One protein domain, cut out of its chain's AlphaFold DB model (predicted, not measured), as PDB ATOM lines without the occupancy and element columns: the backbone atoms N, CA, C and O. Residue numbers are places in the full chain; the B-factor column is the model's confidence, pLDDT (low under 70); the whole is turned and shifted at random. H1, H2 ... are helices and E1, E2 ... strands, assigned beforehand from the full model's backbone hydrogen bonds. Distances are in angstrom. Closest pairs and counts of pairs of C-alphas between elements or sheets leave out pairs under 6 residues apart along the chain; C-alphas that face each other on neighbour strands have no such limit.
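Overview. This is residues 52 to 148 of the 153 residues of an uncharacterized protein of Flavobacteriales bacterium (UniProt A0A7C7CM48). A strongly twisted sheet of three strands has two helices, H2 and H3, packed across one face, in two layers; the short helix H1 lies off the sheet, near the end of E1. The hairpin turn between E2 and E3 and the loop of residues 114 to 126 make the two ends of the longest axis. The printed part has 97 residues, with E1, H1, H2, H3, E2 and E3 along the chain; the sheet runs E1, E2, E3, antiparallel, and the class is mixed, helices and strands. It is compact, with a radius of gyration of the C-alphas of 13.8 A and spans of 42 by 32 by 21 A.

Along the chain. E1 is residues 52 to 58, 19.3 A long, from C-alpha 52 at (23.327, -16.418, -23.088). E2 is residues 127 to 136, 27.2 A, and E3 residues 139 to 147, 23.1 A, ending at C-alpha 147 at (13.965, -4.946, -29.354). H1 is residues 67 to 71, H2 residues 75 to 89, 21.6 A, and H3 residues 96 to 113, 25.4 A.

Arrangement. E1 and E2 are antiparallel, with N 54 and O 131 2.8 A apart. E2 and E3 form a hairpin, with N 134 and O 141 2.9 A apart; E3 bends by 55 degrees at residue 143. H2 and H3 are on the same face of the sheet and run across its strands, at heights of 10.5 A and 9.4 A. They touch at a steep tilt of 53 degrees, opposite ways, H3 with residues 98 to 106 alone; the closest C-alphas, of Lys 85 and Val 102, are 6.1 A apart. H1 only just touches H3, with 3 pairs of C-alphas within 8 A, the closest those of Phe 71 and Met 110, 6.5 A. In H1 and H3 every O i to N i+4 pair is within hydrogen-bond range, in H2 10 of 11.

Size, cuts and confidence. The C-alphas of Lys 119 and Asp 137, the two farthest apart, are 43.7 A apart. The printed part has no cut, and the link from H3 to E2 is long. Residues 115 to 125 and 148 have pLDDT under 70.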
ATOM      1  N   ALA A  52      23.023 -17.685 -23.746       80.56
ATOM      2  CA  ALA A  52      23.327 -16.418 -23.088       80.56
ATOM      3  C   ALA A  52      22.500 -15.290 -23.713       80.56
ATOM      4  O   ALA A  52      22.145 -15.362 -24.889       80.56
ATOM      5  N   GLU A  53      22.207 -14.257 -22.934       80.81
ATOM      6  CA  GLU A  53      21.587 -13.027 -23.426       80.81
ATOM      7  C   GLU A  53      22.667 -11.967 -23.618       80.81
ATOM      8  O   GLU A  53      23.539 -11.781 -22.768       80.81
ATOM      9  N   TYR A  54      22.638 -11.301 -24.765       83.31
ATOM     10  CA  TYR A  54      23.618 -10.302 -25.155       83.31
ATOM     11  C   TYR A  54      22.908  -9.017 -25.558       83.31
ATOM     12  O   TYR A  54      22.127  -9.006 -26.510       83.31
ATOM     13  N   TYR A  55      23.214  -7.931 -24.853       86.12
ATOM     14  CA  TYR A  55      22.659  -6.620 -25.153       86.12
ATOM     15  C   TYR A  55      23.614  -5.810 -26.019       86.12
ATOM     16  O   TYR A  55      24.808  -5.718 -25.729       86.12
ATOM     17  N   TYR A  56      23.080  -5.197 -27.069       86.56
ATOM     18  CA  TYR A  56      23.831  -4.296 -27.935       86.56
ATOM     19  C   TYR A  56      22.980  -3.110 -28.369       86.56
ATOM     20  O   TYR A  56      21.754  -3.127 -28.276       86.56
ATOM     21  N   VAL A  57      23.662  -2.068 -28.829       86.69
ATOM     22  CA  VAL A  57      23.061  -0.788 -29.190       86.69
ATOM     23  C   VAL A  57      23.188  -0.586 -30.697       86.69
ATOM     24  O   VAL A  57      24.245  -0.876 -31.259       86.69
ATOM     25  N   THR A  58      22.137  -0.096 -31.354       86.56
ATOM     26  CA  THR A  58      22.161   0.261 -32.782       86.56
ATOM     27  C   THR A  58      21.643   1.670 -33.040       86.56
ATOM     28  O   THR A  58      20.914   2.226 -32.219       86.56
ATOM     29  N   ASP A  59      21.995   2.228 -34.198       84.19
ATOM     30  CA  ASP A  59      21.451   3.488 -34.717       84.19
ATOM     31  C   ASP A  59      20.097   3.307 -35.454       84.19
ATOM     32  O   ASP A  59      19.495   2.227 -35.441       84.19
ATOM     33  N   GLU A  60      19.615   4.372 -36.111       81.19
ATOM     34  CA  GLU A  60      18.436   4.359 -37.003       81.19
ATOM     35  C   GLU A  60      18.488   3.318 -38.118       81.19
ATOM     36  O   GLU A  60      17.441   2.797 -38.503       81.19
ATOM     37  N   ASN A  61      19.684   3.026 -38.622       82.75
ATOM     38  CA  ASN A  61      19.928   2.146 -39.756       82.75
ATOM     39  C   ASN A  61      20.252   0.713 -39.308       82.75
ATOM     40  O   ASN A  61      20.758  -0.076 -40.105       82.75
ATOM     41  N   ASP A  62      20.002   0.389 -38.033       81.12
ATOM     42  CA  ASP A  62      20.338  -0.882 -37.391       81.12
ATOM     43  C   ASP A  62      21.846  -1.221 -37.444       81.12
ATOM     44  O   ASP A  62      22.251  -2.381 -37.336       81.12
ATOM     45  N   SER A  63      22.704  -0.201 -37.559       83.31
ATOM     46  CA  SER A  63      24.158  -0.351 -37.468       83.31
ATOM     47  C   SER A  63      24.592  -0.394 -36.007       83.31
ATOM     48  O   SER A  63      24.174   0.434 -35.199       83.31
ATOM     49  N   ILE A  64      25.437  -1.367 -35.656       85.19
ATOM     50  CA  ILE A  64      25.902  -1.570 -34.278       85.19
ATOM     51  C   ILE A  64      26.780  -0.396 -33.839       85.19
ATOM     52  O   ILE A  64      27.799  -0.100 -34.466       85.19
ATOM     53  N   ILE A  65      26.415   0.223 -32.718       83.88
ATOM     54  CA  ILE A  65      27.179   1.290 -32.077       83.88
ATOM     55  C   ILE A  65      28.141   0.664 -31.053       83.88
ATOM     56  O   ILE A  65      27.696  -0.030 -30.132       83.88
ATOM     57  N   PRO A  66      29.461   0.897 -31.161       83.06
ATOM     58  CA  PRO A  66      30.422   0.412 -30.178       83.06
ATOM     59  C   PRO A  66      30.245   1.154 -28.845       83.06
ATOM     60  O   PRO A  66      30.607   2.324 -28.714       83.06
ATOM     61  N   ILE A  67      29.681   0.466 -27.849       81.56
ATOM     62  CA  ILE A  67      29.255   1.078 -26.579       81.56
ATOM     63  C   ILE A  67      30.435   1.704 -25.823       81.56
ATOM     64  O   ILE A  67      30.348   2.848 -25.388       81.56
ATOM     65  N   VAL A  68      31.554   0.981 -25.736       83.12
ATOM     66  CA  VAL A  68      32.751   1.407 -24.989       83.12
ATOM     67  C   VAL A  68      33.311   2.716 -25.529       83.12
ATOM     68  O   VAL A  68      33.599   3.623 -24.766       83.12
ATOM     69  N   THR A  69      33.443   2.846 -26.847       80.50
ATOM     70  CA  THR A  69      34.033   4.051 -27.446       80.50
ATOM     71  C   THR A  69      33.056   5.216 -27.524       80.50
ATOM     72  O   THR A  69      33.492   6.356 -27.627       80.50
ATOM     73  N   THR A  70      31.750   4.938 -27.532       77.12
ATOM     74  CA  THR A  70      30.717   5.965 -27.731       77.12
ATOM     75  C   THR A  70      30.222   6.537 -26.408       77.12
ATOM     76  O   THR A  70      30.023   7.741 -26.313       77.12
ATOM     77  N   PHE A  71      30.043   5.687 -25.396       76.38
ATOM     78  CA  PHE A  71      29.445   6.038 -24.105       76.38
ATOM     79  C   PHE A  71      30.422   5.916 -22.927       76.38
ATOM     80  O   PHE A  71      29.995   6.074 -21.789       76.38
ATOM     81  N   ASP A  72      31.694   5.579 -23.180       79.31
ATOM     82  CA  ASP A  72      32.682   5.237 -22.140       79.31
ATOM     83  C   ASP A  72      32.147   4.182 -21.149       79.31
ATOM     84  O   ASP A  72      32.345   4.235 -19.936       79.31
ATOM     85  N   PHE A  73      31.381   3.223 -21.683       76.12
ATOM     86  CA  PHE A  73      30.609   2.268 -20.894       76.12
ATOM     87  C   PHE A  73      30.907   0.830 -21.323       76.12
ATOM     88  O   PHE A  73      30.864   0.489 -22.508       76.12
ATOM     89  N   GLU A  74      31.203  -0.059 -20.373       80.00
ATOM     90  CA  GLU A  74      31.436  -1.472 -20.695       80.00
ATOM     91  C   GLU A  74      30.125  -2.201 -21.029       80.00
ATOM     92  O   GLU A  74      29.124  -2.078 -20.322       80.00
ATOM     93  N   GLY A  75      30.133  -3.053 -22.062       75.56
ATOM     94  CA  GLY A  75      28.963  -3.877 -22.412       75.56
ATOM     95  C   GLY A  75      28.548  -4.863 -21.307       75.56
ATOM     96  O   GLY A  75      27.373  -5.193 -21.168       75.56
ATOM     97  N   SER A  76      29.495  -5.283 -20.462       78.62
ATOM     98  CA  SER A  76      29.242  -6.075 -19.249       78.62
ATOM     99  C   SER A  76      28.368  -5.315 -18.238       78.62
ATOM    100  O   SER A  76      27.502  -5.907 -17.592       78.62
ATOM    101  N   ASN A  77      28.572  -4.001 -18.121       82.62
ATOM    102  CA  ASN A  77      27.797  -3.129 -17.247       82.62
ATOM    103  C   ASN A  77      26.411  -2.868 -17.829       82.62
ATOM    104  O   ASN A  77      25.453  -2.809 -17.065       82.62
ATOM    105  N   LEU A  78      26.282  -2.793 -19.162       83.69
ATOM    106  CA  LEU A  78      24.980  -2.672 -19.826       83.69
ATOM    107  C   LEU A  78      24.079  -3.855 -19.468       83.69
ATOM    108  O   LEU A  78      22.951  -3.659 -19.026       83.69
ATOM    109  N   HIS A  79      24.609  -5.073 -19.593       85.25
ATOM    110  CA  HIS A  79      23.885  -6.289 -19.235       85.25
ATOM    111  C   HIS A  79      23.437  -6.281 -17.771       85.25
ATOM    112  O   HIS A  79      22.254  -6.446 -17.493       85.25
ATOM    113  N   LYS A  80      24.356  -5.995 -16.840       85.94
ATOM    114  CA  LYS A  80      24.039  -5.926 -15.404       85.94
ATOM    115  C   LYS A  80      23.012  -4.851 -15.072       85.94
ATOM    116  O   LYS A  80      22.191  -5.050 -14.186       85.94
ATOM    117  N   MET A  81      23.078  -3.701 -15.739       86.38
ATOM    118  CA  MET A  81      22.165  -2.589 -15.489       86.38
ATOM    119  C   MET A  81      20.747  -2.930 -15.938       86.38
ATOM    120  O   MET A  81      19.807  -2.696 -15.180       86.38
ATOM    121  N   ILE A  82      20.610  -3.534 -17.122       87.06
ATOM    122  CA  ILE A  82      19.323  -4.024 -17.620       87.06
ATOM    123  C   ILE A  82      18.792  -5.120 -16.694       87.06
ATOM    124  O   ILE A  82      17.661  -5.016 -16.243       87.06
ATOM    125  N   GLU A  83      19.607  -6.114 -16.338       86.00
ATOM    126  CA  GLU A  83      19.207  -7.207 -15.442       86.00
ATOM    127  C   GLU A  83      18.734  -6.682 -14.074       86.00
ATOM    128  O   GLU A  83      17.647  -7.013 -13.606       86.00
ATOM    129  N   TYR A  84      19.513  -5.787 -13.461       87.19
ATOM    130  CA  TYR A  84      19.188  -5.188 -12.169       87.19
ATOM    131  C   TYR A  84      17.883  -4.383 -12.208       87.19
ATOM    132  O   TYR A  84      17.038  -4.545 -11.331       87.19
ATOM    133  N   LYS A  85      17.697  -3.531 -13.222       87.12
ATOM    134  CA  LYS A  85      16.468  -2.741 -13.393       87.12
ATOM    135  C   LYS A  85      15.267  -3.613 -13.737       87.12
ATOM    136  O   LYS A  85      14.158  -3.328 -13.296       87.12
ATOM    137  N   TYR A  86      15.476  -4.683 -14.491       87.62
ATOM    138  CA  TYR A  86      14.430  -5.641 -14.815       87.62
ATOM    139  C   TYR A  86      13.893  -6.310 -13.543       87.62
ATOM    140  O   TYR A  86      12.682  -6.322 -13.325       87.62
ATOM    141  N   LEU A  87      14.783  -6.754 -12.648       86.25
ATOM    142  CA  LEU A  87      14.415  -7.348 -11.357       86.25
ATOM    143  C   LEU A  87      13.651  -6.397 -10.419       86.25
ATOM    144  O   LEU A  87      12.941  -6.858  -9.529       86.25
ATOM    145  N   GLN A  88      13.775  -5.078 -10.598       87.38
ATOM    146  CA  GLN A  88      12.987  -4.100  -9.834       87.38
ATOM    147  C   GLN A  88      11.524  -4.036 -10.280       87.38
ATOM    148  O   GLN A  88      10.663  -3.653  -9.491       87.38
ATOM    149  N   HIS A  89      11.247  -4.395 -11.533       85.06
ATOM    150  CA  HIS A  89       9.925  -4.278 -12.144       85.06
ATOM    151  C   HIS A  89       9.205  -5.624 -12.266       85.06
ATOM    152  O   HIS A  89       7.978  -5.652 -12.309       85.06
ATOM    153  N   SER A  90       9.940  -6.739 -12.295       83.25
ATOM    154  CA  SER A  90       9.368  -8.084 -12.308       83.25
ATOM    155  C   SER A  90      10.287  -9.107 -11.652       83.25
ATOM    156  O   SER A  90      11.495  -9.124 -11.874       83.25
ATOM    157  N   GLU A  91       9.685 -10.039 -10.911       74.81
ATOM    158  CA  GLU A  91      10.361 -11.234 -10.392       74.81
ATOM    159  C   GLU A  91      10.621 -12.287 -11.492       74.81
ATOM    160  O   GLU A  91      11.339 -13.261 -11.266       74.81
ATOM    161  N   THR A  92      10.038 -12.111 -12.687       74.06
ATOM    162  CA  THR A  92      10.102 -13.069 -13.804       74.06
ATOM    163  C   THR A  92      10.558 -12.426 -15.116       74.06
ATOM    164  O   THR A  92      10.002 -11.425 -15.577       74.06
ATOM    165  N   TYR A  93      11.576 -13.024 -15.741       73.56
ATOM    166  CA  TYR A  93      12.113 -12.606 -17.041       73.56
ATOM    167  C   TYR A  93      11.195 -12.989 -18.209       73.56
ATOM    168  O   TYR A  93      10.583 -14.057 -18.189       73.56
ATOM    169  N   GLY A  94      11.161 -12.148 -19.247       71.88
ATOM    170  CA  GLY A  94      10.478 -12.425 -20.516       71.88
ATOM    171  C   GLY A  94       9.268 -11.546 -20.835       71.88
ATOM    172  O   GLY A  94       8.597 -11.811 -21.829       71.88
ATOM    173  N   ASP A  95       8.980 -10.521 -20.031       80.94
ATOM    174  CA  ASP A  95       7.977  -9.513 -20.363       80.94
ATOM    175  C   ASP A  95       8.595  -8.459 -21.310       80.94
ATOM    176  O   ASP A  95       9.505  -7.720 -20.907       80.94
ATOM    177  N   PRO A  96       8.135  -8.387 -22.573       79.38
ATOM    178  CA  PRO A  96       8.680  -7.464 -23.559       79.38
ATOM    179  C   PRO A  96       8.391  -5.994 -23.230       79.38
ATOM    180  O   PRO A  96       9.186  -5.131 -23.605       79.38
ATOM    181  N   ASP A  97       7.306  -5.689 -22.514       82.38
ATOM    182  CA  ASP A  97       6.956  -4.313 -22.150       82.38
ATOM    183  C   ASP A  97       7.887  -3.805 -21.043       82.38
ATOM    184  O   ASP A  97       8.394  -2.680 -21.107       82.38
ATOM    185  N   ILE A  98       8.205  -4.670 -20.074       84.25
ATOM    186  CA  ILE A  98       9.189  -4.372 -19.023       84.25
ATOM    187  C   ILE A  98      10.580  -4.229 -19.625       84.25
ATOM    188  O   ILE A  98      11.298  -3.286 -19.292       84.25
ATOM    189  N   LEU A  99      10.954  -5.121 -20.546       83.00
ATOM    190  CA  LEU A  99      12.221  -5.007 -21.255       83.00
ATOM    191  C   LEU A  99      12.302  -3.681 -22.027       83.00
ATOM    192  O   LEU A  99      13.333  -3.014 -21.954       83.00
ATOM    193  N   SER A 100      11.206  -3.274 -22.685       82.19
ATOM    194  CA  SER A 100      11.102  -1.995 -23.397       82.19
ATOM    195  C   SER A 100      11.319  -0.789 -22.481       82.19
ATOM    196  O   SER A 100      12.025   0.158 -22.831       82.19
ATOM    197  N   MET A 101      10.683  -0.804 -21.312       84.62
ATOM    198  CA  MET A 101      10.780   0.263 -20.320       84.62
ATOM    199  C   MET A 101      12.188   0.343 -19.725       84.62
ATOM    200  O   MET A 101      12.810   1.403 -19.728       84.62
ATOM    201  N   VAL A 102      12.730  -0.790 -19.277       88.12
ATOM    202  CA  VAL A 102      14.066  -0.872 -18.677       88.12
ATOM    203  C   VAL A 102      15.152  -0.473 -19.671       88.12
ATOM    204  O   VAL A 102      16.096   0.232 -19.302       88.12
ATOM    205  N   GLY A 103      15.024  -0.883 -20.934       85.81
ATOM    206  CA  GLY A 103      15.927  -0.457 -21.995       85.81
ATOM    207  C   GLY A 103      15.924   1.063 -22.171       85.81
ATOM    208  O   GLY A 103      16.993   1.656 -22.317       85.81
ATOM    209  N   ALA A 104      14.755   1.708 -22.094       83.25
ATOM    210  CA  ALA A 104      14.639   3.158 -22.245       83.25
ATOM    211  C   ALA A 104      15.334   3.890 -21.091       83.25
ATOM    212  O   ALA A 104      16.192   4.739 -21.325       83.25
ATOM    213  N   GLU A 105      15.075   3.483 -19.848       85.50
ATOM    214  CA  GLU A 105      15.741   4.095 -18.696       85.50
ATOM    215  C   GLU A 105      17.262   3.867 -18.690       85.50
ATOM    216  O   GLU A 105      18.025   4.644 -18.113       85.50
ATOM    217  N   THR A 106      17.706   2.746 -19.259       87.38
ATOM    218  CA  THR A 106      19.123   2.399 -19.396       87.38
ATOM    219  C   THR A 106      19.792   3.317 -20.418       87.38
ATOM    220  O   THR A 106      20.875   3.834 -20.141       87.38
ATOM    221  N   LEU A 107      19.139   3.578 -21.557       83.44
ATOM    222  CA  LEU A 107      19.608   4.560 -22.538       83.44
ATOM    223  C   LEU A 107      19.691   5.958 -21.932       83.44
ATOM    224  O   LEU A 107      20.729   6.603 -22.065       83.44
ATOM    225  N   ASP A 108      18.648   6.403 -21.228       81.94
ATOM    226  CA  ASP A 108      18.631   7.721 -20.585       81.94
ATOM    227  C   ASP A 108      19.817   7.886 -19.631       81.94
ATOM    228  O   ASP A 108      20.534   8.886 -19.679       81.94
ATOM    229  N   TYR A 109      20.093   6.867 -18.812       84.12
ATOM    230  CA  TYR A 109      21.249   6.875 -17.922       84.12
ATOM    231  C   TYR A 109      22.581   6.938 -18.682       84.12
ATOM    232  O   TYR A 109      23.472   7.697 -18.294       84.12
ATOM    233  N   MET A 110      22.730   6.172 -19.767       82.25
ATOM    234  CA  MET A 110      23.940   6.196 -20.595       82.25
ATOM    235  C   MET A 110      24.162   7.569 -21.237       82.25
ATOM    236  O   MET A 110      25.290   8.056 -21.248       82.25
ATOM    237  N   PHE A 111      23.102   8.218 -21.723       79.75
ATOM    238  CA  PHE A 111      23.194   9.557 -22.301       79.75
ATOM    239  C   PHE A 111      23.572  10.616 -21.266       79.75
ATOM    240  O   PHE A 111      24.430  11.449 -21.545       79.75
ATOM    241  N   ILE A 112      22.970  10.563 -20.074       79.31
ATOM    242  CA  ILE A 112      23.294  11.480 -18.972       79.31
ATOM    243  C   ILE A 112      24.749  11.297 -18.529       79.31
ATOM    244  O   ILE A 112      25.463  12.275 -18.330       79.31
ATOM    245  N   THR A 113      25.195  10.048 -18.377       79.00
ATOM    246  CA  THR A 113      26.528   9.734 -17.838       79.00
ATOM    247  C   THR A 113      27.643  10.106 -18.809       79.00
ATOM    248  O   THR A 113      28.685  10.596 -18.384       79.00
ATOM    249  N   ALA A 114      27.429   9.894 -20.104       73.06
ATOM    250  CA  ALA A 114      28.449  10.136 -21.115       73.06
ATOM    251  C   ALA A 114      28.572  11.619 -21.531       73.06
ATOM    252  O   ALA A 114      29.370  11.924 -22.414       73.06
ATOM    253  N   ASP A 115      27.774  12.529 -20.946       68.25
ATOM    254  CA  ASP A 115      27.665  13.953 -21.333       68.25
ATOM    255  C   ASP A 115      27.540  14.145 -22.861       68.25
ATOM    256  O   ASP A 115      27.974  15.132 -23.463       68.25
ATOM    257  N   ILE A 116      26.959  13.145 -23.534       63.66
ATOM    258  CA  ILE A 116      26.779  13.161 -24.980       63.66
ATOM    259  C   ILE A 116      25.661  14.149 -25.227       63.66
ATOM    260  O   ILE A 116      24.509  13.809 -24.990       63.66
ATOM    261  N   SER A 117      25.991  15.358 -25.684       54.78
ATOM    262  CA  SER A 117      25.018  16.337 -26.184       54.78
ATOM    263  C   SER A 117      24.426  15.895 -27.537       54.78
ATOM    264  O   SER A 117      25.060  15.145 -28.279       54.78
ATOM    265  N   SER A 118      23.267  16.440 -27.935       50.84
ATOM    266  CA  SER A 118      22.589  16.179 -29.232       50.84
ATOM    267  C   SER A 118      23.442  16.411 -30.476       50.84
ATOM    268  O   SER A 118      22.998  16.130 -31.588       50.84
ATOM    269  N   LYS A 119      24.635  16.989 -30.314       48.41
ATOM    270  CA  LYS A 119      25.525  17.383 -31.399       48.41
ATOM    271  C   LYS A 119      26.449  16.264 -31.881       48.41
ATOM    272  O   LYS A 119      26.921  16.363 -33.007       48.41
ATOM    273  N   THR A 120      26.733  15.242 -31.070       53.16
ATOM    274  CA  THR A 120      27.705  14.178 -31.409       53.16
ATOM    275  C   THR A 120      27.056  12.883 -31.883       53.16
ATOM    276  O   THR A 120      27.624  12.203 -32.732       53.16
ATOM    277  N   VAL A 121      25.856  12.563 -31.398       56.25
ATOM    278  CA  VAL A 121      25.051  11.430 -31.872       56.25
ATOM    279  C   VAL A 121      23.613  11.916 -32.008       56.25
ATOM    280  O   VAL A 121      23.070  12.517 -31.082       56.25
ATOM    281  N   SER A 122      22.994  11.698 -33.172       56.75
ATOM    282  CA  SER A 122      21.577  12.010 -33.368       56.75
ATOM    283  C   SER A 122      20.756  11.161 -32.395       56.75
ATOM    284  O   SER A 122      20.600   9.958 -32.586       56.75
ATOM    285  N   TYR A 123      20.228  11.776 -31.333       55.75
ATOM    286  CA  TYR A 123      19.418  11.094 -30.315       55.75
ATOM    287  C   TYR A 123      18.174  10.394 -30.869       55.75
ATOM    288  O   TYR A 123      17.528   9.629 -30.162       55.75
ATOM    289  N   ARG A 124      17.784  10.690 -32.111       55.38
ATOM    290  CA  ARG A 124      16.453  10.365 -32.620       55.38
ATOM    291  C   ARG A 124      16.218   8.888 -32.905       55.38
ATOM    292  O   ARG A 124      15.118   8.553 -33.332       55.38
ATOM    293  N   ALA A 125      17.184   8.004 -32.658       69.25
ATOM    294  CA  ALA A 125      17.013   6.640 -33.118       69.25
ATOM    295  C   ALA A 125      17.836   5.530 -32.463       69.25
ATOM    296  O   ALA A 125      17.896   4.445 -33.042       69.25
ATOM    297  N   ILE A 126      18.440   5.740 -31.294       75.62
ATOM    298  CA  ILE A 126      19.207   4.661 -30.660       75.62
ATOM    299  C   ILE A 126      18.262   3.572 -30.136       75.62
ATOM    300  O   ILE A 126      17.311   3.862 -29.412       75.62
ATOM    301  N   LYS A 127      18.530   2.315 -30.502       82.12
ATOM    302  CA  LYS A 127      17.778   1.135 -30.049       82.12
ATOM    303  C   LYS A 127      18.693   0.229 -29.232       82.12
ATOM    304  O   LYS A 127      19.841   0.008 -29.615       82.12
ATOM    305  N   ILE A 128      18.173  -0.341 -28.145       84.06
ATOM    306  CA  ILE A 128      18.804  -1.484 -27.472       84.06
ATOM    307  C   ILE A 128      18.150  -2.761 -27.985       84.06
ATOM    308  O   ILE A 128      16.925  -2.854 -28.072       84.06
ATOM    309  N   TRP A 129      18.973  -3.756 -28.282       83.88
ATOM    310  CA  TRP A 129      18.556  -5.093 -28.677       83.88
ATOM    311  C   TRP A 129      19.004  -6.115 -27.641       83.88
ATOM    312  O   TRP A 129      20.117  -6.023 -27.125       83.88
ATOM    313  N   ASN A 130      18.157  -7.109 -27.385       85.00
ATOM    314  CA  ASN A 130      18.498  -8.338 -26.683       85.00
ATOM    315  C   ASN A 130      18.659  -9.460 -27.715       85.00
ATOM    316  O   ASN A 130      17.694  -9.833 -28.379       85.00
ATOM    317  N   ALA A 131      19.867  -9.999 -27.865       85.31
ATOM    318  CA  ALA A 131      20.115 -11.211 -28.632       85.31
ATOM    319  C   ALA A 131      20.297 -12.406 -27.699       85.31
ATOM    320  O   ALA A 131      21.246 -12.464 -26.917       85.31
ATOM    321  N   LYS A 132      19.461 -13.428 -27.874       85.44
ATOM    322  CA  LYS A 132      19.694 -14.734 -27.265       85.44
ATOM    323  C   LYS A 132      20.657 -15.515 -28.138       85.44
ATOM    324  O   LYS A 132      20.355 -15.812 -29.293       85.44
ATOM    325  N   VAL A 133      21.819 -15.862 -27.606       85.81
ATOM    326  CA  VAL A 133      22.888 -16.547 -28.335       85.81
ATOM    327  C   VAL A 133      23.190 -17.910 -27.732       85.81
ATOM    328  O   VAL A 133      23.020 -18.142 -26.539       85.81
ATOM    329  N   THR A 134      23.658 -18.837 -28.558       89.69
ATOM    330  CA  THR A 134      24.151 -20.147 -28.126       89.69
ATOM    331  C   THR A 134      25.409 -20.522 -28.900       89.69
ATOM    332  O   THR A 134      25.669 -19.991 -29.981       89.69
ATOM    333  N   MET A 135      26.201 -21.437 -28.350       83.75
ATOM    334  CA  MET A 135      27.391 -21.965 -29.007       83.75
ATOM    335  C   MET A 135      27.042 -23.256 -29.750       83.75
ATOM    336  O   MET A 135      26.719 -24.262 -29.127       83.75
ATOM    337  N   VAL A 136      27.158 -23.243 -31.080       85.56
ATOM    338  CA  VAL A 136      27.011 -24.428 -31.943       85.56
ATOM    339  C   VAL A 136      28.286 -24.576 -32.761       85.56
ATOM    340  O   VAL A 136      28.713 -23.624 -33.407       85.56
ATOM    341  N   ASP A 137      28.933 -25.741 -32.710       86.62
ATOM    342  CA  ASP A 137      30.151 -26.035 -33.484       86.62
ATOM    343  C   ASP A 137      31.268 -24.985 -33.330       86.62
ATOM    344  O   ASP A 137      31.912 -24.573 -34.296       86.62
ATOM    345  N   LYS A 138      31.496 -24.529 -32.090       84.69
ATOM    346  CA  LYS A 138      32.458 -23.461 -31.742       84.69
ATOM    347  C   LYS A 138      32.154 -22.097 -32.385       84.69
ATOM    348  O   LYS A 138      33.017 -21.223 -32.386       84.69
ATOM    349  N   LYS A 139      30.942 -21.892 -32.904       82.81
ATOM    350  CA  LYS A 139      30.461 -20.618 -33.444       82.81
ATOM    351  C   LYS A 139      29.300 -20.095 -32.608       82.81
ATOM    352  O   LYS A 139      28.452 -20.862 -32.153       82.81
ATOM    353  N   ILE A 140      29.257 -18.778 -32.432       82.94
ATOM    354  CA  ILE A 140      28.124 -18.097 -31.806       82.94
ATOM    355  C   ILE A 140      26.982 -18.070 -32.823       82.94
ATOM    356  O   ILE A 140      27.152 -17.584 -33.942       82.94
ATOM    357  N   LYS A 141      25.822 -18.593 -32.433       86.31
ATOM    358  CA  LYS A 141      24.586 -18.541 -33.211       86.31
ATOM    359  C   LYS A 141      23.554 -17.709 -32.459       86.31
ATOM    360  O   LYS A 141      23.269 -17.988 -31.297       86.31
ATOM    361  N   VAL A 142      22.982 -16.716 -33.135       84.56
ATOM    362  CA  VAL A 142      21.844 -15.940 -32.625       84.56
ATOM    363  C   VAL A 142      20.574 -16.773 -32.810       84.56
ATOM    364  O   VAL A 142      20.304 -17.259 -33.908       84.56
ATOM    365  N   LEU A 143      19.837 -16.998 -31.725       83.56
ATOM    366  CA  LEU A 143      18.586 -17.757 -31.691       83.56
ATOM    367  C   LEU A 143      17.374 -16.847 -31.879       83.56
ATOM    368  O   LEU A 143      16.475 -17.176 -32.648       83.56
ATOM    369  N   SER A 144      17.365 -15.713 -31.184       82.88
ATOM    370  CA  SER A 144      16.329 -14.692 -31.288       82.88
ATOM    371  C   SER A 144      16.922 -13.319 -31.007       82.88
ATOM    372  O   SER A 144      17.931 -13.195 -30.310       82.88
ATOM    373  N   THR A 145      16.292 -12.296 -31.574       80.06
ATOM    374  CA  THR A 145      16.589 -10.889 -31.308       80.06
ATOM    375  C   THR A 145      15.295 -10.185 -30.957       80.06
ATOM    376  O   THR A 145      14.343 -10.225 -31.736       80.06
ATOM    377  N   GLU A 146      15.272  -9.532 -29.807       79.69
ATOM    378  CA  GLU A 146      14.144  -8.746 -29.327       79.69
ATOM    379  C   GLU A 146      14.583  -7.298 -29.153       79.69
ATOM    380  O   GLU A 146      15.704  -7.010 -28.728       79.69
ATOM    381  N   ILE A 147      13.707  -6.370 -29.524       75.44
ATOM    382  CA  ILE A 147      13.965  -4.946 -29.354       75.44
ATOM    383  C   ILE A 147      13.629  -4.592 -27.909       75.44
ATOM    384  O   ILE A 147      12.466  -4.626 -27.518       75.44
ATOM    385  N   ALA A 148      14.649  -4.218 -27.142       68.81
ATOM    386  CA  ALA A 148      14.501  -3.748 -25.773       68.81
ATOM    387  C   ALA A 148      14.143  -2.257 -25.689       68.81
ATOM    388  O   ALA A 148      13.951  -1.767 -24.593       68.81
TER     389      ALA A 148